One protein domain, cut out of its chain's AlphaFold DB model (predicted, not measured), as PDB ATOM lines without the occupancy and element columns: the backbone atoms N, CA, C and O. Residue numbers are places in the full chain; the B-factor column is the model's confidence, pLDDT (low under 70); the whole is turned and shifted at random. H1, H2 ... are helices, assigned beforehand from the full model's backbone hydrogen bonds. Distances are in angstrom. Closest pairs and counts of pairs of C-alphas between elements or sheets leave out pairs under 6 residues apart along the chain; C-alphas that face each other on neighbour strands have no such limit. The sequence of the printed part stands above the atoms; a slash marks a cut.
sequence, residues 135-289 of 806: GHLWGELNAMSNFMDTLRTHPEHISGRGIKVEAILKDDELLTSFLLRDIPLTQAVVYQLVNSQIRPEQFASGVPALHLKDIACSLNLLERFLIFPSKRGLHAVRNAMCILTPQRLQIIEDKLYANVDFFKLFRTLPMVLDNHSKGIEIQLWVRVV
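What this domain is: This is residues 135 to 289 of the 806 residues of an uncharacterized protein of Dissostichus mawsoni (UniProt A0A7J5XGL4). A body of short helices, in which H3, H4, H8, H6 and H9 touch one after another in a ring, has a thinner arm at one end, made by the long helix H1 with H11 near its first residues. H2, H5 and H10 lie between body and arm, and H7 packs on H8 in the body. The printed part has 155 residues with eleven named helices, H1 to H11 in order, and no named strand; the class is all helix. It is compact, with a radius of gyration of the C-alphas of 16.6 A, and elongated, spanning 51 by 33 by 27 A.

How they stand to each other: H1, residues 135 to 153, only just touches H5, residues 200 to 203, with 3 pairs of C-alphas within 8 A and residues 151 to 152 alone; the closest C-alphas are those of Leu 151 and Glu 201, 5.9 A apart. H2, residues 165 to 168, touches H10, residues 262 to 268, closest at C-alphas 168 and 265, 5.3 A. H3, residues 174 to 181, and H4, residues 187 to 194, form a helical hairpin at a shallow tilt of 27 degrees, closest at C-alphas 180 and 187, 6.8 A. H4 touches H8, residues 231 to 242, about perpendicular at 82 degrees, closest at C-alphas 189 and 237, 5.6 A. H6, residues 212 to 217, and H7, residues 219 to 225, touch only at the corner, closest at C-alphas 215 and 221, 5.1 A. H8 touches H6 with residues 238 to 242 alone, closest at C-alphas 242 and 217, 4.8 A. H9, residues 246 to 259, touches H6, closest at C-alphas 249 and 213, 6.2 A, and H3, closest at C-alphas 256 and 175, 6.6 A. H11, residues 282 to 289, touches no helix; it is close to H1 but not clearly touching, with C-alphas 285 and 137 closest at 6.8 A. Every O i to N i+4 pair is within hydrogen-bond range in H1, H3, H4, H7, H8, H9, H10 and H11, and 1 of 2 in H6; H2 and H5 are too short for such a pair.

Where its parts are: H1 begins at C-alpha 135, (62.459, -32.134, 2.721), and is 26.2 A long. H8 measures 16.8 A, and H9 20.0 A from C-alpha 246 at (25.722, -27.853, -27.904). H11 ends at C-alpha 289, (58.762, -21.190, -0.697).

The domain as a whole: The C-alphas of Gly 135 and Ile 243 are farthest apart, 51.7 A. The printed part has no cut; the links H1 to H2 and H10 to H11 are long. The mean pLDDT of the printed part is 79.6, with residues 173, 204 to 210 and 276 to 278 under 70.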
ATOM      1  N   GLY A 135      62.403 -30.673   2.817       77.94
ATOM      2  CA  GLY A 135      62.459 -32.134   2.721       77.94
ATOM      3  C   GLY A 135      61.071 -32.779   2.614       77.94
ATOM      4  O   GLY A 135      60.894 -33.747   1.878       77.94
ATOM      5  N   HIS A 136      60.066 -32.214   3.291       80.44
ATOM      6  CA  HIS A 136      58.672 -32.650   3.170       80.44
ATOM      7  C   HIS A 136      58.090 -32.285   1.797       80.44
ATOM      8  O   HIS A 136      57.471 -33.138   1.164       80.44
ATOM      9  N   LEU A 137      58.357 -31.069   1.301       80.50
ATOM     10  CA  LEU A 137      57.965 -30.651  -0.052       80.50
ATOM     11  C   LEU A 137      58.561 -31.571  -1.118       80.50
ATOM     12  O   LEU A 137      57.860 -31.999  -2.030       80.50
ATOM     13  N   TRP A 138      59.840 -31.931  -0.975       77.25
ATOM     14  CA  TRP A 138      60.502 -32.878  -1.868       77.25
ATOM     15  C   TRP A 138      59.833 -34.257  -1.841       77.25
ATOM     16  O   TRP A 138      59.637 -34.869  -2.888       77.25
ATOM     17  N   GLY A 139      59.418 -34.726  -0.660       76.94
ATOM     18  CA  GLY A 139      58.634 -35.952  -0.507       76.94
ATOM     19  C   GLY A 139      57.284 -35.905  -1.234       76.94
ATOM     20  O   GLY A 139      56.950 -36.849  -1.950       76.94
ATOM     21  N   GLU A 140      56.531 -34.808  -1.106       79.19
ATOM     22  CA  GLU A 140      55.249 -34.611  -1.805       79.19
ATOM     23  C   GLU A 140      55.423 -34.493  -3.327       79.19
ATOM     24  O   GLU A 140      54.655 -35.082  -4.092       79.19
ATOM     25  N   LEU A 141      56.465 -33.783  -3.773       75.69
ATOM     26  CA  LEU A 141      56.826 -33.658  -5.187       75.69
ATOM     27  C   LEU A 141      57.167 -35.027  -5.771       75.69
ATOM     28  O   LEU A 141      56.667 -35.385  -6.835       75.69
ATOM     29  N   ASN A 142      57.952 -35.826  -5.045       75.06
ATOM     30  CA  ASN A 142      58.325 -37.170  -5.465       75.06
ATOM     31  C   ASN A 142      57.114 -38.123  -5.498       75.06
ATOM     32  O   ASN A 142      56.993 -38.948  -6.400       75.06
ATOM     33  N   ALA A 143      56.163 -37.982  -4.570       76.56
ATOM     34  CA  ALA A 143      54.918 -38.754  -4.589       76.56
ATOM     35  C   ALA A 143      54.042 -38.418  -5.811       76.56
ATOM     36  O   ALA A 143      53.574 -39.324  -6.504       76.56
ATOM     37  N   MET A 144      53.860 -37.130  -6.119       76.31
ATOM     38  CA  MET A 144      53.137 -36.688  -7.320       76.31
ATOM     39  C   MET A 144      53.871 -37.073  -8.608       76.31
ATOM     40  O   MET A 144      53.250 -37.484  -9.586       76.31
ATOM     41  N   SER A 145      55.197 -36.976  -8.602       73.12
ATOM     42  CA  SER A 145      56.060 -37.444  -9.681       73.12
ATOM     43  C   SER A 145      55.823 -38.918  -9.985       73.12
ATOM     44  O   SER A 145      55.478 -39.261 -11.114       73.12
ATOM     45  N   ASN A 146      55.935 -39.778  -8.969       76.88
ATOM     46  CA  ASN A 146      55.718 -41.213  -9.109       76.88
ATOM     47  C   ASN A 146      54.298 -41.513  -9.589       76.88
ATOM     48  O   ASN A 146      54.104 -42.403 -10.416       76.88
ATOM     49  N   PHE A 147      53.304 -40.750  -9.125       80.50
ATOM     50  CA  PHE A 147      51.932 -40.851  -9.611       80.50
ATOM     51  C   PHE A 147      51.820 -40.552 -11.111       80.50
ATOM     52  O   PHE A 147      51.266 -41.365 -11.853       80.50
ATOM     53  N   MET A 148      52.371 -39.429 -11.577       74.62
ATOM     54  CA  MET A 148      52.312 -39.051 -12.993       74.62
ATOM     55  C   MET A 148      53.147 -39.964 -13.889       74.62
ATOM     56  O   MET A 148      52.730 -40.265 -15.008       74.62
ATOM     57  N   ASP A 149      54.297 -40.433 -13.408       76.00
ATOM     58  CA  ASP A 149      55.118 -41.401 -14.128       76.00
ATOM     59  C   ASP A 149      54.391 -42.746 -14.260       76.00
ATOM     60  O   ASP A 149      54.298 -43.299 -15.356       76.00
ATOM     61  N   THR A 150      53.749 -43.217 -13.185       78.62
ATOM     62  CA  THR A 150      52.924 -44.437 -13.200       78.62
ATOM     63  C   THR A 150      51.716 -44.289 -14.128       78.62
ATOM     64  O   THR A 150      51.437 -45.194 -14.908       78.62
ATOM     65  N   LEU A 151      51.026 -43.140 -14.115       78.62
ATOM     66  CA  LEU A 151      49.915 -42.855 -15.036       78.62
ATOM     67  C   LEU A 151      50.316 -42.981 -16.509       78.62
ATOM     68  O   LEU A 151      49.493 -43.370 -17.337       78.62
ATOM     69  N   ARG A 152      51.557 -42.619 -16.843       72.94
ATOM     70  CA  ARG A 152      52.052 -42.584 -18.221       72.94
ATOM     71  C   ARG A 152      52.675 -43.903 -18.664       72.94
ATOM     72  O   ARG A 152      52.488 -44.297 -19.812       72.94
ATOM     73  N   THR A 153      53.442 -44.547 -17.788       78.50
ATOM     74  CA  THR A 153      54.199 -45.768 -18.103       78.50
ATOM     75  C   THR A 153      53.388 -47.036 -17.860       78.50
ATOM     76  O   THR A 153      53.498 -47.968 -18.650       78.50
ATOM     77  N   HIS A 154      52.548 -47.046 -16.820       80.62
ATOM     78  CA  HIS A 154      51.799 -48.219 -16.366       80.62
ATOM     79  C   HIS A 154      50.347 -47.866 -15.954       80.62
ATOM     80  O   HIS A 154      49.961 -48.015 -14.786       80.62
ATOM     81  N   PRO A 155      49.501 -47.391 -16.892       76.31
ATOM     82  CA  PRO A 155      48.129 -46.944 -16.607       76.31
ATOM     83  C   PRO A 155      47.220 -48.047 -16.025       76.31
ATOM     84  O   PRO A 155      46.208 -47.766 -15.371       76.31
ATOM     85  N   GLU A 156      47.570 -49.317 -16.216       76.75
ATOM     86  CA  GLU A 156      46.907 -50.478 -15.622       76.75
ATOM     87  C   GLU A 156      46.894 -50.462 -14.085       76.75
ATOM     88  O   GLU A 156      45.923 -50.929 -13.490       76.75
ATOM     89  N   HIS A 157      47.895 -49.867 -13.427       78.69
ATOM     90  CA  HIS A 157      47.948 -49.794 -11.960       78.69
ATOM     91  C   HIS A 157      46.878 -48.873 -11.353       78.69
ATOM     92  O   HIS A 157      46.523 -49.014 -10.181       78.69
ATOM     93  N   ILE A 158      46.353 -47.941 -12.151       76.75
ATOM     94  CA  ILE A 158      45.371 -46.929 -11.737       76.75
ATOM     95  C   ILE A 158      43.980 -47.246 -12.312       76.75
ATOM     96  O   ILE A 158      42.964 -46.712 -11.866       76.75
ATOM     97  N   SER A 159      43.912 -48.196 -13.246       71.62
ATOM     98  CA  SER A 159      42.687 -48.598 -13.927       71.62
ATOM     99  C   SER A 159      41.586 -49.011 -12.943       71.62
ATOM    100  O   SER A 159      41.716 -49.966 -12.178       71.62
ATOM    101  N   GLY A 160      40.466 -48.285 -12.986       72.44
ATOM    102  CA  GLY A 160      39.290 -48.535 -12.144       72.44
ATOM    103  C   GLY A 160      39.267 -47.783 -10.809       72.44
ATOM    104  O   GLY A 160      38.277 -47.894 -10.086       72.44
ATOM    105  N   ARG A 161      40.300 -46.993 -10.490       79.81
ATOM    106  CA  ARG A 161      40.308 -46.066  -9.351       79.81
ATOM    107  C   ARG A 161      40.114 -44.646  -9.873       79.81
ATOM    108  O   ARG A 161      40.953 -44.142 -10.608       79.81
ATOM    109  N   GLY A 162      38.999 -44.010  -9.519       81.38
ATOM    110  CA  GLY A 162      38.681 -42.663  -9.988       81.38
ATOM    111  C   GLY A 162      38.477 -41.654  -8.861       81.38
ATOM    112  O   GLY A 162      38.200 -42.007  -7.714       81.38
ATOM    113  N   ILE A 163      38.566 -40.374  -9.214       86.81
ATOM    114  CA  ILE A 163      38.379 -39.249  -8.292       86.81
ATOM    115  C   ILE A 163      36.927 -38.794  -8.359       86.81
ATOM    116  O   ILE A 163      36.437 -38.468  -9.437       86.81
ATOM    117  N   LYS A 164      36.220 -38.760  -7.226       87.06
ATOM    118  CA  LYS A 164      34.837 -38.259  -7.190       87.06
ATOM    119  C   LYS A 164      34.775 -36.801  -7.650       87.06
ATOM    120  O   LYS A 164      35.550 -35.988  -7.156       87.06
ATOM    121  N   VAL A 165      33.816 -36.468  -8.514       86.19
ATOM    122  CA  VAL A 165      33.617 -35.086  -8.990       86.19
ATOM    123  C   VAL A 165      33.339 -34.141  -7.815       86.19
ATOM    124  O   VAL A 165      33.942 -33.081  -7.739       86.19
ATOM    125  N   GLU A 166      32.521 -34.552  -6.845       84.81
ATOM    126  CA  GLU A 166      32.271 -33.796  -5.604       84.81
ATOM    127  C   GLU A 166      33.556 -33.415  -4.847       84.81
ATOM    128  O   GLU A 166      33.675 -32.313  -4.322       84.81
ATOM    129  N   ALA A 167      34.556 -34.302  -4.829       82.94
ATOM    130  CA  ALA A 167      35.779 -34.100  -4.054       82.94
ATOM    131  C   ALA A 167      36.706 -33.018  -4.638       82.94
ATOM    132  O   ALA A 167      37.628 -32.583  -3.951       82.94
ATOM    133  N   ILE A 168      36.474 -32.593  -5.885       83.44
ATOM    134  CA  ILE A 168      37.288 -31.595  -6.596       83.44
ATOM    135  C   ILE A 168      36.543 -30.278  -6.839       83.44
ATOM    136  O   ILE A 168      37.082 -29.396  -7.500       83.44
ATOM    137  N   LEU A 169      35.310 -30.129  -6.346       84.81
ATOM    138  CA  LEU A 169      34.547 -28.883  -6.452       84.81
ATOM    139  C   LEU A 169      34.868 -27.934  -5.282       84.81
ATOM    140  O   LEU A 169      35.214 -28.360  -4.173       84.81
ATOM    141  N   LYS A 170      34.756 -26.625  -5.532       82.81
ATOM    142  CA  LYS A 170      34.826 -25.579  -4.493       82.81
ATOM    143  C   LYS A 170      33.705 -25.765  -3.463       82.81
ATOM    144  O   LYS A 170      32.606 -26.146  -3.844       82.81
ATOM    145  N   ASP A 171      33.969 -25.455  -2.189       73.38
ATOM    146  CA  ASP A 171      32.977 -25.608  -1.104       73.38
ATOM    147  C   ASP A 171      31.734 -24.715  -1.298       73.38
ATOM    148  O   ASP A 171      30.616 -25.127  -0.998       73.38
ATOM    149  N   ASP A 172      31.909 -23.529  -1.893       71.12
ATOM    150  CA  ASP A 172      30.821 -22.623  -2.293       71.12
ATOM    151  C   ASP A 172      30.320 -22.947  -3.717       71.12
ATOM    152  O   ASP A 172      30.354 -22.120  -4.636       71.12
ATOM    153  N   GLU A 173      29.921 -24.198  -3.952       66.75
ATOM    154  CA  GLU A 173      29.654 -24.697  -5.302       66.75
ATOM    155  C   GLU A 173      28.387 -24.102  -5.953       66.75
ATOM    156  O   GLU A 173      27.238 -24.397  -5.618       66.75
ATOM    157  N   LEU A 174      28.599 -23.300  -7.003       75.12
ATOM    158  CA  LEU A 174      27.536 -22.785  -7.877       75.12
ATOM    159  C   LEU A 174      27.109 -23.791  -8.958       75.12
ATOM    160  O   LEU A 174      26.167 -23.533  -9.702       75.12
ATOM    161  N   LEU A 175      27.814 -24.918  -9.095       82.62
ATOM    162  CA  LEU A 175      27.601 -25.873 -10.183       82.62
ATOM    163  C   LEU A 175      26.336 -26.714  -9.978       82.62
ATOM    164  O   LEU A 175      25.513 -26.821 -10.882       82.62
ATOM    165  N   THR A 176      26.152 -27.290  -8.791       83.06
ATOM    166  CA  THR A 176      24.974 -28.100  -8.444       83.06
ATOM    167  C   THR A 176      23.686 -27.282  -8.524       83.06
ATOM    168  O   THR A 176      22.692 -27.740  -9.091       83.06
ATOM    169  N   SER A 177      23.715 -26.036  -8.042       81.56
ATOM    170  CA  SER A 177      22.587 -25.104  -8.153       81.56
ATOM    171  C   SER A 177      22.302 -24.682  -9.603       81.56
ATOM    172  O   SER A 177      21.135 -24.660 -10.000       81.56
ATOM    173  N   PHE A 178      23.338 -24.443 -10.415       84.69
ATOM    174  CA  PHE A 178      23.230 -24.141 -11.849       84.69
ATOM    175  C   PHE A 178      22.633 -25.309 -12.657       84.69
ATOM    176  O   PHE A 178      21.709 -25.118 -13.448       84.69
ATOM    177  N   LEU A 179      23.090 -26.542 -12.409       85.12
ATOM    178  CA  LEU A 179      22.590 -27.747 -13.086       85.12
ATOM    179  C   LEU A 179      21.104 -28.024 -12.786       85.12
ATOM    180  O   LEU A 179      20.388 -28.534 -13.651       85.12
ATOM    181  N   LEU A 180      20.635 -27.675 -11.581       85.56
ATOM    182  CA  LEU A 180      19.241 -27.854 -11.155       85.56
ATOM    183  C   LEU A 180      18.312 -26.722 -11.619       85.56
ATOM    184  O   LEU A 180      17.162 -26.997 -11.962       85.56
ATOM    185  N   ARG A 181      18.771 -25.462 -11.608       83.00
ATOM    186  CA  ARG A 181      17.930 -24.290 -11.922       83.00
ATOM    187  C   ARG A 181      17.946 -23.906 -13.401       83.00
ATOM    188  O   ARG A 181      16.879 -23.697 -13.971       83.00
ATOM    189  N   ASP A 182      19.125 -23.836 -14.016       82.50
ATOM    190  CA  ASP A 182      19.306 -23.198 -15.329       82.50
ATOM    191  C   ASP A 182      19.331 -24.205 -16.500       82.50
ATOM    192  O   ASP A 182      19.008 -23.855 -17.639       82.50
ATOM    193  N   ILE A 183      19.654 -25.482 -16.236       80.31
ATOM    194  CA  ILE A 183      19.732 -26.577 -17.241       80.31
ATOM    195  C   ILE A 183      18.593 -27.619 -17.106       80.31
ATOM    196  O   ILE A 183      18.452 -28.519 -17.934       80.31
ATOM    197  N   PRO A 184      17.606 -27.331 -16.251       75.44
ATOM    198  CA  PRO A 184      16.677 -28.265 -15.580       75.44
ATOM    199  C   PRO A 184      17.030 -29.768 -15.608       75.44
ATOM    200  O   PRO A 184      16.232 -30.595 -16.057       75.44
ATOM    201  N   LEU A 185      18.197 -30.169 -15.092       84.75
ATOM    202  CA  LEU A 185      18.454 -31.594 -14.847       84.75
ATOM    203  C   LEU A 185      17.683 -32.072 -13.608       84.75
ATOM    204  O   LEU A 185      17.537 -31.352 -12.624       84.75
ATOM    205  N   THR A 186      17.201 -33.317 -13.630       86.12
ATOM    206  CA  THR A 186      16.537 -33.900 -12.452       86.12
ATOM    207  C   THR A 186      17.541 -34.128 -11.321       86.12
ATOM    208  O   THR A 186      18.698 -34.477 -11.561       86.12
ATOM    209  N   GLN A 187      17.089 -34.004 -10.071       84.94
ATOM    210  CA  GLN A 187      17.945 -34.175  -8.889       84.94
ATOM    211  C   GLN A 187      18.646 -35.544  -8.851       84.94
ATOM    212  O   GLN A 187      19.796 -35.641  -8.432       84.94
ATOM    213  N   ALA A 188      17.995 -36.587  -9.378       84.12
ATOM    214  CA  ALA A 188      18.592 -37.910  -9.532       84.12
ATOM    215  C   ALA A 188      19.772 -37.925 -10.525       84.12
ATOM    216  O   ALA A 188      20.770 -38.593 -10.270       84.12
ATOM    217  N   VAL A 189      19.685 -37.188 -11.638       86.50
ATOM    218  CA  VAL A 189      20.758 -37.094 -12.643       86.50
ATOM    219  C   VAL A 189      21.936 -36.285 -12.106       86.50
ATOM    220  O   VAL A 189      23.076 -36.725 -12.236       86.50
ATOM    221  N   VAL A 190      21.672 -35.155 -11.445       87.94
ATOM    222  CA  VAL A 190      22.721 -34.324 -10.829       87.94
ATOM    223  C   VAL A 190      23.460 -35.104  -9.741       87.94
ATOM    224  O   VAL A 190      24.687 -35.118  -9.732       87.94
ATOM    225  N   TYR A 191      22.738 -35.843  -8.894       87.94
ATOM    226  CA  TYR A 191      23.349 -36.696  -7.871       87.94
ATOM    227  C   TYR A 191      24.276 -37.764  -8.471       87.94
ATOM    228  O   TYR A 191      25.375 -37.974  -7.964       87.94
ATOM    229  N   GLN A 192      23.858 -38.425  -9.558       87.19
ATOM    230  CA  GLN A 192      24.678 -39.436 -10.238       87.19
ATOM    231  C   GLN A 192      25.901 -38.826 -10.937       87.19
ATOM    232  O   GLN A 192      26.930 -39.490 -11.017       87.19
ATOM    233  N   LEU A 193      25.803 -37.585 -11.426       86.44
ATOM    234  CA  LEU A 193      26.909 -36.873 -12.068       86.44
ATOM    235  C   LEU A 193      27.956 -36.407 -11.044       86.44
ATOM    236  O   LEU A 193      29.142 -36.642 -11.240       86.44
ATOM    237  N   VAL A 194      27.529 -35.824  -9.922       87.81
ATOM    238  CA  VAL A 194      28.428 -35.321  -8.864       87.81
ATOM    239  C   VAL A 194      29.108 -36.462  -8.090       87.81
ATOM    240  O   VAL A 194      30.285 -36.368  -7.752       87.81
ATOM    241  N   ASN A 195      28.415 -37.590  -7.889       88.31
ATOM    242  CA  ASN A 195      29.000 -38.793  -7.279       88.31
ATOM    243  C   ASN A 195      29.735 -39.712  -8.267       88.31
ATOM    244  O   ASN A 195      30.226 -40.772  -7.865       88.31
ATOM    245  N   SER A 196      29.801 -39.351  -9.551       89.25
ATOM    246  CA  SER A 196      30.622 -40.091 -10.511       89.25
ATOM    247  C   SER A 196      32.110 -39.885 -10.217       89.25
ATOM    248  O   SER A 196      32.503 -38.892  -9.599       89.25
ATOM    249  N   GLN A 197      32.940 -40.846 -10.617       89.06
ATOM    250  CA  GLN A 197      34.389 -40.761 -10.475       89.06
ATOM    251  C   GLN A 197      35.048 -40.530 -11.834       89.06
ATOM    252  O   GLN A 197      34.741 -41.221 -12.799       89.06
ATOM    253  N   ILE A 198      35.976 -39.587 -11.908       87.75
ATOM    254  CA  ILE A 198      36.776 -39.291 -13.094       87.75
ATOM    255  C   ILE A 198      37.941 -40.274 -13.160       87.75
ATOM    256  O   ILE A 198      38.603 -40.509 -12.151       87.75
ATOM    257  N   ARG A 199      38.193 -40.828 -14.347       85.94
ATOM    258  CA  ARG A 199      39.331 -41.708 -14.648       85.94
ATOM    259  C   ARG A 199      40.581 -40.888 -14.993       85.94
ATOM    260  O   ARG A 199      40.650 -40.377 -16.115       85.94
ATOM    261  N   PRO A 200      41.560 -40.738 -14.080       82.25
ATOM    262  CA  PRO A 200      42.753 -39.934 -14.339       82.25
ATOM    263  C   PRO A 200      43.623 -40.518 -15.462       82.25
ATOM    264  O   PRO A 200      44.319 -39.762 -16.138       82.25
ATOM    265  N   GLU A 201      43.526 -41.822 -15.751       78.06
ATOM    266  CA  GLU A 201      44.275 -42.467 -16.836       78.06
ATOM    267  C   GLU A 201      43.982 -41.870 -18.226       78.06
ATOM    268  O   GLU A 201      44.849 -41.867 -19.096       78.06
ATOM    269  N   GLN A 202      42.785 -41.311 -18.448       78.25
ATOM    270  CA  GLN A 202      42.437 -40.697 -19.737       78.25
ATOM    271  C   GLN A 202      43.058 -39.312 -19.943       78.25
ATOM    272  O   GLN A 202      43.010 -38.785 -21.053       78.25
ATOM    273  N   PHE A 203      43.644 -38.737 -18.892       74.94
ATOM    274  CA  PHE A 203      44.265 -37.414 -18.899       74.94
ATOM    275  C   PHE A 203      45.802 -37.491 -18.834       74.94
ATOM    276  O   PHE A 203      46.466 -36.458 -18.767       74.94
ATOM    277  N   ALA A 204      46.386 -38.696 -18.904       66.00
ATOM    278  CA  ALA A 204      47.832 -38.929 -18.782       66.00
ATOM    279  C   ALA A 204      48.687 -38.213 -19.853       66.00
ATOM    280  O   ALA A 204      49.854 -37.902 -19.614       66.00
ATOM    281  N   SER A 205      48.107 -37.915 -21.020       59.25
ATOM    282  CA  SER A 205      48.768 -37.211 -22.135       59.25
ATOM    283  C   SER A 205      48.283 -35.764 -22.315       59.25
ATOM    284  O   SER A 205      48.525 -35.167 -23.362       59.25
ATOM    285  N   GLY A 206      47.598 -35.206 -21.311       60.12
ATOM    286  CA  GLY A 206      46.917 -33.911 -21.375       60.12
ATOM    287  C   GLY A 206      45.404 -34.050 -21.557       60.12
ATOM    288  O   GLY A 206      44.878 -35.153 -21.707       60.12
ATOM    289  N   VAL A 207      44.691 -32.919 -21.526       62.12
ATOM    290  CA  VAL A 207      43.241 -32.885 -21.768       62.12
ATOM    291  C   VAL A 207      43.000 -33.171 -23.255       62.12
ATOM    292  O   VAL A 207      43.456 -32.392 -24.096       62.12
ATOM    293  N   PRO A 208      42.335 -34.281 -23.622       62.16
ATOM    294  CA  PRO A 208      42.053 -34.554 -25.022       62.16
ATOM    295  C   PRO A 208      41.148 -33.455 -25.589       62.16
ATOM    296  O   PRO A 208      40.229 -33.004 -24.909       62.16
ATOM    297  N   ALA A 209      41.385 -33.042 -26.841       57.06
ATOM    298  CA  ALA A 209      40.569 -32.059 -27.565       57.06
ATOM    299  C   ALA A 209      39.198 -32.648 -27.964       57.06
ATOM    300  O   ALA A 209      38.864 -32.776 -29.139       57.06
ATOM    301  N   LEU A 210      38.438 -33.089 -26.964       67.44
ATOM    302  CA  LEU A 210      37.096 -33.641 -27.063       67.44
ATOM    303  C   LEU A 210      36.172 -32.707 -26.292       67.44
ATOM    304  O   LEU A 210      36.337 -32.533 -25.088       67.44
ATOM    305  N   HIS A 211      35.194 -32.122 -26.978       70.38
ATOM    306  CA  HIS A 211      34.192 -31.298 -26.315       70.38
ATOM    307  C   HIS A 211      33.250 -32.177 -25.492       70.38
ATOM    308  O   HIS A 211      32.962 -33.321 -25.867       70.38
ATOM    309  N   LEU A 212      32.677 -31.633 -24.412       77.25
ATOM    310  CA  LEU A 212      31.748 -32.377 -23.551       77.25
ATOM    311  C   LEU A 212      30.569 -32.986 -24.339       77.25
ATOM    312  O   LEU A 212      30.059 -34.050 -23.987       77.25
ATOM    313  N   LYS A 213      30.182 -32.352 -25.453       73.69
ATOM    314  CA  LYS A 213      29.180 -32.842 -26.413       73.69
ATOM    315  C   LYS A 213      29.509 -34.233 -26.973       73.69
ATOM    316  O   LYS A 213      28.616 -35.076 -27.068       73.69
ATOM    317  N   ASP A 214      30.766 -34.472 -27.335       75.50
ATOM    318  CA  ASP A 214      31.202 -35.716 -27.977       75.50
ATOM    319  C   ASP A 214      31.262 -36.865 -26.959       75.50
ATOM    320  O   ASP A 214      30.979 -38.021 -27.281       75.50
ATOM    321  N   ILE A 215      31.533 -36.527 -25.694       80.44
ATOM    322  CA  ILE A 215      31.592 -37.464 -24.568       80.44
ATOM    323  C   ILE A 215      30.182 -37.809 -24.059       80.44
ATOM    324  O   ILE A 215      29.877 -38.976 -23.830       80.44
ATOM    325  N   ALA A 216      29.295 -36.818 -23.922       78.81
ATOM    326  CA  ALA A 216      27.993 -36.971 -23.268       78.81
ATOM    327  C   ALA A 216      26.991 -37.873 -24.019       78.81
ATOM    328  O   ALA A 216      26.181 -38.557 -23.390       78.81
ATOM    329  N   CYS A 217      27.025 -37.891 -25.357       81.88
ATOM    330  CA  CYS A 217      26.075 -38.656 -26.178       81.88
ATOM    331  C   CYS A 217      26.511 -40.107 -26.469       81.88
ATOM    332  O   CYS A 217      25.669 -40.960 -26.796       81.88
ATOM    333  N   SER A 218      27.805 -40.412 -26.338       84.06
ATOM    334  CA  SER A 218      28.380 -41.729 -26.626       84.06
ATOM    335  C   SER A 218      28.549 -42.550 -25.350       84.06
ATOM    336  O   SER A 218      29.233 -42.140 -24.420       84.06
ATOM    337  N   LEU A 219      27.950 -43.744 -25.317       82.25
ATOM    338  CA  LEU A 219      28.007 -44.640 -24.154       82.25
ATOM    339  C   LEU A 219      29.447 -45.076 -23.848       82.25
ATOM    340  O   LEU A 219      29.876 -45.014 -22.700       82.25
ATOM    341  N   ASN A 220      30.206 -45.423 -24.892       82.94
ATOM    342  CA  ASN A 220      31.594 -45.856 -24.757       82.94
ATOM    343  C   ASN A 220      32.518 -44.717 -24.318       82.94
ATOM    344  O   ASN A 220      33.469 -44.970 -23.590       82.94
ATOM    345  N   LEU A 221      32.272 -43.477 -24.758       83.19
ATOM    346  CA  LEU A 221      33.099 -42.339 -24.343       83.19
ATOM    347  C   LEU A 221      32.753 -41.907 -22.918       83.19
ATOM    348  O   LEU A 221      33.656 -41.688 -22.119       83.19
ATOM    349  N   LEU A 222      31.469 -41.876 -22.558       84.94
ATOM    350  CA  LEU A 222      31.043 -41.520 -21.208       84.94
ATOM    351  C   LEU A 222      31.581 -42.506 -20.154       84.94
ATOM    352  O   LEU A 222      32.082 -42.071 -19.122       84.94
ATOM    353  N   GLU A 223      31.561 -43.814 -20.435       84.19
ATOM    354  CA  GLU A 223      32.131 -44.857 -19.560       84.19
ATOM    355  C   GLU A 223      33.674 -44.863 -19.545       84.19
ATOM    356  O   GLU A 223      34.298 -45.301 -18.569       84.19
ATOM    357  N   ARG A 224      34.297 -44.346 -20.613       83.00
ATOM    358  CA  ARG A 224      35.751 -44.199 -20.729       83.00
ATOM    359  C   ARG A 224      36.298 -43.063 -19.870       83.00
ATOM    360  O   ARG A 224      37.416 -43.205 -19.397       83.00
ATOM    361  N   PHE A 225      35.542 -41.985 -19.646       82.44
ATOM    362  CA  PHE A 225      35.977 -40.844 -18.823       82.44
ATOM    363  C   PHE A 225      35.406 -40.853 -17.395       82.44
ATOM    364  O   PHE A 225      36.090 -40.411 -16.472       82.44
ATOM    365  N   LEU A 226      34.188 -41.374 -17.197       86.31
ATOM    366  CA  LEU A 226      33.487 -41.370 -15.908       86.31
ATOM    367  C   LEU A 226      33.076 -42.785 -15.471       86.31
ATOM    368  O   LEU A 226      32.524 -43.570 -16.240       86.31
ATOM    369  N   ILE A 227      33.288 -43.093 -14.194       85.62
ATOM    370  CA  ILE A 227      32.813 -44.298 -13.512       85.62
ATOM    371  C   ILE A 227      31.585 -43.909 -12.690       85.62
ATOM    372  O   ILE A 227      31.672 -43.121 -11.747       85.62
ATOM    373  N   PHE A 228      30.426 -44.468 -13.032       86.94
ATOM    374  CA  PHE A 228      29.186 -44.218 -12.297       86.94
ATOM    375  C   PHE A 228      28.964 -45.267 -11.200       86.94
ATOM    376  O   PHE A 228      29.224 -46.450 -11.428       86.94
ATOM    377  N   PRO A 229      28.384 -44.882 -10.048       83.19
ATOM    378  CA  PRO A 229      28.072 -45.820  -8.969       83.19
ATOM    379  C   PRO A 229      26.990 -46.840  -9.357       83.19
ATOM    380  O   PRO A 229      26.881 -47.898  -8.742       83.19
ATOM    381  N   SER A 230      26.179 -46.556 -10.385       86.50
ATOM    382  CA  SER A 230      25.177 -47.489 -10.902       86.50
ATOM    383  C   SER A 230      25.091 -47.467 -12.432       86.50
ATOM    384  O   SER A 230      25.104 -46.403 -13.050       86.50
ATOM    385  N   LYS A 231      24.899 -48.641 -13.060       83.81
ATOM    386  CA  LYS A 231      24.657 -48.740 -14.519       83.81
ATOM    387  C   LYS A 231      23.390 -47.991 -14.957       83.81
ATOM    388  O   LYS A 231      23.335 -47.452 -16.056       83.81
ATOM    389  N   ARG A 232      22.374 -47.915 -14.085       83.19
ATOM    390  CA  ARG A 232      21.165 -47.101 -14.321       83.19
ATOM    391  C   ARG A 232      21.484 -45.601 -14.342       83.19
ATOM    392  O   ARG A 232      20.908 -44.885 -15.154       83.19
ATOM    393  N   GLY A 233      22.422 -45.152 -13.505       83.75
ATOM    394  CA  GLY A 233      22.920 -43.776 -13.475       83.75
ATOM    395  C   GLY A 233      23.587 -43.357 -14.782       83.75
ATOM    396  O   GLY A 233      23.247 -42.306 -15.313       83.75
ATOM    397  N   LEU A 234      24.434 -44.216 -15.362       85.00
ATOM    398  CA  LEU A 234      25.074 -43.972 -16.666       85.00
ATOM    399  C   LEU A 234      24.039 -43.705 -17.774       85.00
ATOM    400  O   LEU A 234      24.141 -42.725 -18.512       85.00
ATOM    401  N   HIS A 235      23.007 -44.550 -17.872       86.38
ATOM    402  CA  HIS A 235      21.941 -44.367 -18.860       86.38
ATOM    403  C   HIS A 235      21.096 -43.113 -18.593       86.38
ATOM    404  O   HIS A 235      20.726 -42.421 -19.540       86.38
ATOM    405  N   ALA A 236      20.815 -42.799 -17.324       86.31
ATOM    406  CA  ALA A 236      20.063 -41.604 -16.947       86.31
ATOM    407  C   ALA A 236      20.818 -40.313 -17.304       86.31
ATOM    408  O   ALA A 236      20.231 -39.401 -17.885       86.31
ATOM    409  N   VAL A 237      22.122 -40.262 -17.018       87.44
ATOM    410  CA  VAL A 237      22.986 -39.114 -17.321       87.44
ATOM    411  C   VAL A 237      23.160 -38.946 -18.827       87.44
ATOM    412  O   VAL A 237      22.963 -37.843 -19.327       87.44
ATOM    413  N   ARG A 238      23.420 -40.025 -19.578       88.12
ATOM    414  CA  ARG A 238      23.505 -39.975 -21.049       88.12
ATOM    415  C   ARG A 238      22.225 -39.418 -21.674       88.12
ATOM    416  O   ARG A 238      22.284 -38.513 -22.501       88.12
ATOM    417  N   ASN A 239      21.071 -39.967 -21.293       87.12
ATOM    418  CA  ASN A 239      19.791 -39.572 -21.878       87.12
ATOM    419  C   ASN A 239      19.454 -38.112 -21.553       87.12
ATOM    420  O   ASN A 239      18.935 -37.412 -22.412       87.12
ATOM    421  N   ALA A 240      19.778 -37.643 -20.347       85.56
ATOM    422  CA  ALA A 240      19.543 -36.259 -19.951       85.56
ATOM    423  C   ALA A 240      20.521 -35.277 -20.620       85.56
ATOM    424  O   ALA A 240      20.103 -34.219 -21.083       85.56
ATOM    425  N   MET A 241      21.806 -35.631 -20.720       84.31
ATOM    426  CA  MET A 241      22.842 -34.757 -21.281       84.31
ATOM    427  C   MET A 241      22.803 -34.692 -22.812       84.31
ATOM    428  O   MET A 241      23.089 -33.642 -23.377       84.31
ATOM    429  N   CYS A 242      22.406 -35.769 -23.499       84.94
ATOM    430  CA  CYS A 242      22.375 -35.800 -24.966       84.94
ATOM    431  C   CYS A 242      21.203 -35.010 -25.585       84.94
ATOM    432  O   CYS A 242      21.237 -34.667 -26.763       84.94
ATOM    433  N   ILE A 243      20.172 -34.693 -24.794       85.44
ATOM    434  CA  ILE A 243      19.037 -33.856 -25.223       85.44
ATOM    435  C   ILE A 243      19.407 -32.360 -25.216       85.44
ATOM    436  O   ILE A 243      18.741 -31.545 -25.855       85.44
ATOM    437  N   LEU A 244      20.470 -31.977 -24.501       85.06
ATOM    438  CA  LEU A 244      20.886 -30.583 -24.369       85.06
ATOM    439  C   LEU A 244      21.507 -30.045 -25.664       85.06
ATOM    440  O   LEU A 244      22.159 -30.758 -26.425       85.06
ATOM    441  N   THR A 245      21.332 -28.743 -25.905       85.69
ATOM    442  CA  THR A 245      21.955 -28.081 -27.056       85.69
ATOM    443  C   THR A 245      23.475 -27.979 -26.871       85.69
ATOM    444  O   THR A 245      23.944 -27.813 -25.741       85.69
ATOM    445  N   PRO A 246      24.265 -27.996 -27.965       81.75
ATOM    446  CA  PRO A 246      25.722 -27.853 -27.904       81.75
ATOM    447  C   PRO A 246      26.192 -26.629 -27.108       81.75
ATOM    448  O   PRO A 246      27.133 -26.729 -26.333       81.75
ATOM    449  N   GLN A 247      25.490 -25.500 -27.241       81.69
ATOM    450  CA  GLN A 247      25.791 -24.270 -26.502       81.69
ATOM    451  C   GLN A 247      25.593 -24.438 -24.990       81.69
ATOM    452  O   GLN A 247      26.410 -23.965 -24.211       81.69
ATOM    453  N   ARG A 248      24.539 -25.144 -24.554       83.94
ATOM    454  CA  ARG A 248      24.322 -25.421 -23.125       83.94
ATOM    455  C   ARG A 248      25.371 -26.375 -22.567       83.94
ATOM    456  O   ARG A 248      25.830 -26.158 -21.457       83.94
ATOM    457  N   LEU A 249      25.768 -27.391 -23.334       83.69
ATOM    458  CA  LEU A 249      26.860 -28.301 -22.963       83.69
ATOM    459  C   LEU A 249      28.196 -27.568 -22.814       83.69
ATOM    460  O   LEU A 249      28.925 -27.847 -21.872       83.69
ATOM    461  N   GLN A 250      28.479 -26.596 -23.680       81.06
ATOM    462  CA  GLN A 250      29.685 -25.775 -23.580       81.06
ATOM    463  C   GLN A 250      29.657 -24.857 -22.348       81.06
ATOM    464  O   GLN A 250      30.634 -24.784 -21.619       81.06
ATOM    465  N   ILE A 251      28.509 -24.253 -22.025       83.56
ATOM    466  CA  ILE A 251      28.360 -23.464 -20.789       83.56
ATOM    467  C   ILE A 251      28.507 -24.352 -19.539       83.56
ATOM    468  O   ILE A 251      29.061 -23.909 -18.536       83.56
ATOM    469  N   ILE A 252      28.026 -25.602 -19.577       83.94
ATOM    470  CA  ILE A 252      28.253 -26.581 -18.497       83.94
ATOM    471  C   ILE A 252      29.738 -26.866 -18.339       83.94
ATOM    472  O   ILE A 252      30.227 -26.884 -17.215       83.94
ATOM    473  N   GLU A 253      30.433 -27.091 -19.450       80.56
ATOM    474  CA  GLU A 253      31.870 -27.333 -19.485       80.56
ATOM    475  C   GLU A 253      32.642 -26.141 -18.890       80.56
ATOM    476  O   GLU A 253      33.394 -26.317 -17.933       80.56
ATOM    477  N   ASP A 254      32.352 -24.915 -19.329       80.75
ATOM    478  CA  ASP A 254      32.968 -23.689 -18.805       80.75
ATOM    479  C   ASP A 254      32.671 -23.483 -17.310       80.75
ATOM    480  O   ASP A 254      33.546 -23.117 -16.519       80.75
ATOM    481  N   LYS A 255      31.426 -23.744 -16.886       81.88
ATOM    482  CA  LYS A 255      31.008 -23.576 -15.487       81.88
ATOM    483  C   LYS A 255      31.556 -24.673 -14.578       81.88
ATOM    484  O   LYS A 255      31.778 -24.406 -13.397       81.88
ATOM    485  N   LEU A 256      31.783 -25.876 -15.103       80.75
ATOM    486  CA  LEU A 256      32.504 -26.947 -14.425       80.75
ATOM    487  C   LEU A 256      33.957 -26.516 -14.211       80.75
ATOM    488  O   LEU A 256      34.383 -26.451 -13.063       80.75
ATOM    489  N   TYR A 257      34.674 -26.109 -15.266       76.69
ATOM    490  CA  TYR A 257      36.062 -25.645 -15.151       76.69
ATOM    491  C   TYR A 257      36.225 -24.464 -14.183       76.69
ATOM    492  O   TYR A 257      37.172 -24.441 -13.402       76.69
ATOM    493  N   ALA A 258      35.279 -23.520 -14.152       77.44
ATOM    494  CA  ALA A 258      35.318 -22.380 -13.230       77.44
ATOM    495  C   ALA A 258      35.108 -22.753 -11.743       77.44
ATOM    496  O   ALA A 258      35.535 -22.016 -10.845       77.44
ATOM    497  N   ASN A 259      34.422 -23.870 -11.471       81.69
ATOM    498  CA  ASN A 259      34.101 -24.336 -10.117       81.69
ATOM    499  C   ASN A 259      34.989 -25.492  -9.631       81.69
ATOM    500  O   ASN A 259      34.883 -25.862  -8.462       81.69
ATOM    501  N   VAL A 260      35.853 -26.047 -10.484       81.75
ATOM    502  CA  VAL A 260      36.877 -27.006 -10.057       81.75
ATOM    503  C   VAL A 260      37.896 -26.287  -9.175       81.75
ATOM    504  O   VAL A 260      38.406 -25.214  -9.505       81.75
ATOM    505  N   ASP A 261      38.170 -26.888  -8.026       79.88
ATOM    506  CA  ASP A 261      39.202 -26.477  -7.097       79.88
ATOM    507  C   ASP A 261      40.483 -27.276  -7.375       79.88
ATOM    508  O   ASP A 261      40.629 -28.440  -6.981       79.88
ATOM    509  N   PHE A 262      41.429 -26.636  -8.064       72.56
ATOM    510  CA  PHE A 262      42.730 -27.232  -8.357       72.56
ATOM    511  C   PHE A 262      43.500 -27.610  -7.075       72.56
ATOM    512  O   PHE A 262      44.239 -28.591  -7.091       72.56
ATOM    513  N   PHE A 263      43.282 -26.928  -5.943       74.75
ATOM    514  CA  PHE A 263      43.938 -27.254  -4.671       74.75
ATOM    515  C   PHE A 263      43.478 -28.609  -4.124       74.75
ATOM    516  O   PHE A 263      44.298 -29.436  -3.720       74.75
ATOM    517  N   LYS A 264      42.170 -28.884  -4.175       79.06
ATOM    518  CA  LYS A 264      41.617 -30.198  -3.807       79.06
ATOM    519  C   LYS A 264      42.015 -31.283  -4.805       79.06
ATOM    520  O   LYS A 264      42.288 -32.417  -4.407       79.06
ATOM    521  N   LEU A 265      42.097 -30.940  -6.091       80.69
ATOM    522  CA  LEU A 265      42.518 -31.860  -7.148       80.69
ATOM    523  C   LEU A 265      43.950 -32.375  -6.921       80.69
ATOM    524  O   LEU A 265      44.159 -33.585  -6.861       80.69
ATOM    525  N   PHE A 266      44.932 -31.492  -6.718       76.56
ATOM    526  CA  PHE A 266      46.329 -31.905  -6.502       76.56
ATOM    527  C   PHE A 266      46.555 -32.642  -5.171       76.56
ATOM    528  O   PHE A 266      47.467 -33.466  -5.067       76.56
ATOM    529  N   ARG A 267      45.680 -32.429  -4.182       79.94
ATOM    530  CA  ARG A 267      45.670 -33.193  -2.929       79.94
ATOM    531  C   ARG A 267      45.102 -34.606  -3.090       79.94
ATOM    532  O   ARG A 267      45.548 -35.527  -2.413       79.94
ATOM    533  N   THR A 268      44.112 -34.786  -3.963       80.81
ATOM    534  CA  THR A 268      43.408 -36.070  -4.148       80.81
ATOM    535  C   THR A 268      44.043 -36.963  -5.212       80.81
ATOM    536  O   THR A 268      43.911 -38.181  -5.123       80.81
ATOM    537  N   LEU A 269      44.772 -36.395  -6.180       77.94
ATOM    538  CA  LEU A 269      45.420 -37.137  -7.268       77.94
ATOM    539  C   LEU A 269      46.402 -38.227  -6.774       77.94
ATOM    540  O   LEU A 269      46.179 -39.392  -7.107       77.94
ATOM    541  N   PRO A 270      47.414 -37.936  -5.927       78.00
ATOM    542  CA  PRO A 270      48.364 -38.958  -5.465       78.00
ATOM    543  C   PRO A 270      47.715 -40.070  -4.624       78.00
ATOM    544  O   PRO A 270      48.150 -41.223  -4.679       78.00
ATOM    545  N   MET A 271      46.616 -39.754  -3.920       78.12
ATOM    546  CA  MET A 271      45.861 -40.709  -3.096       78.12
ATOM    547  C   MET A 271      45.240 -41.852  -3.914       78.12
ATOM    548  O   MET A 271      44.954 -42.917  -3.369       78.12
ATOM    549  N   VAL A 272      45.036 -41.659  -5.224       78.75
ATOM    550  CA  VAL A 272      44.493 -42.693  -6.125       78.75
ATOM    551  C   VAL A 272      45.457 -43.878  -6.264       78.75
ATOM    552  O   VAL A 272      45.026 -45.037  -6.359       78.75
ATOM    553  N   LEU A 273      46.764 -43.604  -6.261       77.94
ATOM    554  CA  LEU A 273      47.805 -44.623  -6.369       77.94
ATOM    555  C   LEU A 273      48.190 -45.183  -4.995       77.94
ATOM    556  O   LEU A 273      48.161 -46.404  -4.823       77.94
ATOM    557  N   ASP A 274      48.465 -44.311  -4.020       75.25
ATOM    558  CA  ASP A 274      48.793 -44.695  -2.642       75.25
ATOM    559  C   ASP A 274      47.904 -43.973  -1.621       75.25
ATOM    560  O   ASP A 274      48.004 -42.763  -1.419       75.25
ATOM    561  N   ASN A 275      47.082 -44.744  -0.908       70.75
ATOM    562  CA  ASN A 275      46.143 -44.249   0.099       70.75
ATOM    563  C   ASN A 275      46.834 -43.689   1.367       70.75
ATOM    564  O   ASN A 275      46.166 -43.084   2.201       70.75
ATOM    565  N   HIS A 276      48.147 -43.910   1.534       68.69
ATOM    566  CA  HIS A 276      48.958 -43.364   2.632       68.69
ATOM    567  C   HIS A 276      49.689 -42.076   2.233       68.69
ATOM    568  O   HIS A 276      50.251 -41.398   3.098       68.69
ATOM    569  N   SER A 277      49.675 -41.720   0.945       68.31
ATOM    570  CA  SER A 277      50.276 -40.478   0.477       68.31
ATOM    571  C   SER A 277      49.468 -39.273   0.968       68.31
ATOM    572  O   SER A 277      48.239 -39.211   0.862       68.31
ATOM    573  N   LYS A 278      50.167 -38.287   1.530       65.38
ATOM    574  CA  LYS A 278      49.616 -36.945   1.719       65.38
ATOM    575  C   LYS A 278      49.810 -36.247   0.377       65.38
ATOM    576  O   LYS A 278      50.946 -36.051  -0.039       65.38
ATOM    577  N   GLY A 279      48.731 -36.010  -0.369       71.12
ATOM    578  CA  GLY A 279      48.831 -35.304  -1.650       71.12
ATOM    579  C   GLY A 279      49.338 -33.870  -1.483       71.12
ATOM    580  O   GLY A 279      49.536 -33.410  -0.363       71.12
ATOM    581  N   ILE A 280      49.519 -33.153  -2.593       75.38
ATOM    582  CA  ILE A 280      50.168 -31.835  -2.577       75.38
ATOM    583  C   ILE A 280      49.280 -30.792  -1.891       75.38
ATOM    584  O   ILE A 280      48.167 -30.515  -2.346       75.38
ATOM    585  N   GLU A 281      49.804 -30.148  -0.848       78.00
ATOM    586  CA  GLU A 281      49.167 -28.998  -0.202       78.00
ATOM    587  C   GLU A 281      49.803 -27.685  -0.682       78.00
ATOM    588  O   GLU A 281      50.707 -27.137  -0.061       78.00
ATOM    589  N   ILE A 282      49.318 -27.140  -1.803       72.00
ATOM    590  CA  ILE A 282      49.929 -25.966  -2.466       72.00
ATOM    591  C   ILE A 282      50.023 -24.742  -1.536       72.00
ATOM    592  O   ILE A 282      50.957 -23.956  -1.655       72.00
ATOM    593  N   GLN A 283      49.108 -24.578  -0.575       74.19
ATOM    594  CA  GLN A 283      49.191 -23.495   0.417       74.19
ATOM    595  C   GLN A 283      50.431 -23.617   1.315       74.19
ATOM    596  O   GLN A 283      51.061 -22.608   1.629       74.19
ATOM    597  N   LEU A 284      50.797 -24.843   1.700       78.31
ATOM    598  CA  LEU A 284      52.032 -25.125   2.428       78.31
ATOM    599  C   LEU A 284      53.245 -24.831   1.539       78.31
ATOM    600  O   LEU A 284      54.183 -24.182   1.988       78.31
ATOM    601  N   TRP A 285      53.204 -25.247   0.270       77.69
ATOM    602  CA  TRP A 285      54.286 -25.007  -0.689       77.69
ATOM    603  C   TRP A 285      54.548 -23.522  -0.892       77.69
ATOM    604  O   TRP A 285      55.688 -23.089  -0.786       77.69
ATOM    605  N   VAL A 286      53.498 -22.740  -1.151       75.25
ATOM    606  CA  VAL A 286      53.621 -21.293  -1.344       75.25
ATOM    607  C   VAL A 286      54.151 -20.630  -0.077       75.25
ATOM    608  O   VAL A 286      55.066 -19.827  -0.192       75.25
ATOM    609  N   ARG A 287      53.669 -21.014   1.115       79.56
ATOM    610  CA  ARG A 287      54.161 -20.477   2.396       79.56
ATOM    611  C   ARG A 287      55.640 -20.788   2.641       79.56
ATOM    612  O   ARG A 287      56.404 -19.895   2.988       79.56
ATOM    613  N   VAL A 288      56.046 -22.043   2.463       81.56
ATOM    614  CA  VAL A 288      57.437 -22.466   2.688       81.56
ATOM    615  C   VAL A 288      58.358 -21.832   1.647       81.56
ATOM    616  O   VAL A 288      59.407 -21.307   1.999       81.56
ATOM    617  N   VAL A 289      57.966 -21.815   0.369       76.69
ATOM    618  CA  VAL A 289      58.762 -21.190  -0.697       76.69
ATOM    619  C   VAL A 289      58.855 -19.677  -0.502       76.69
ATOM    620  O   VAL A 289      59.937 -19.125  -0.690       76.69
TER     621      VAL A 289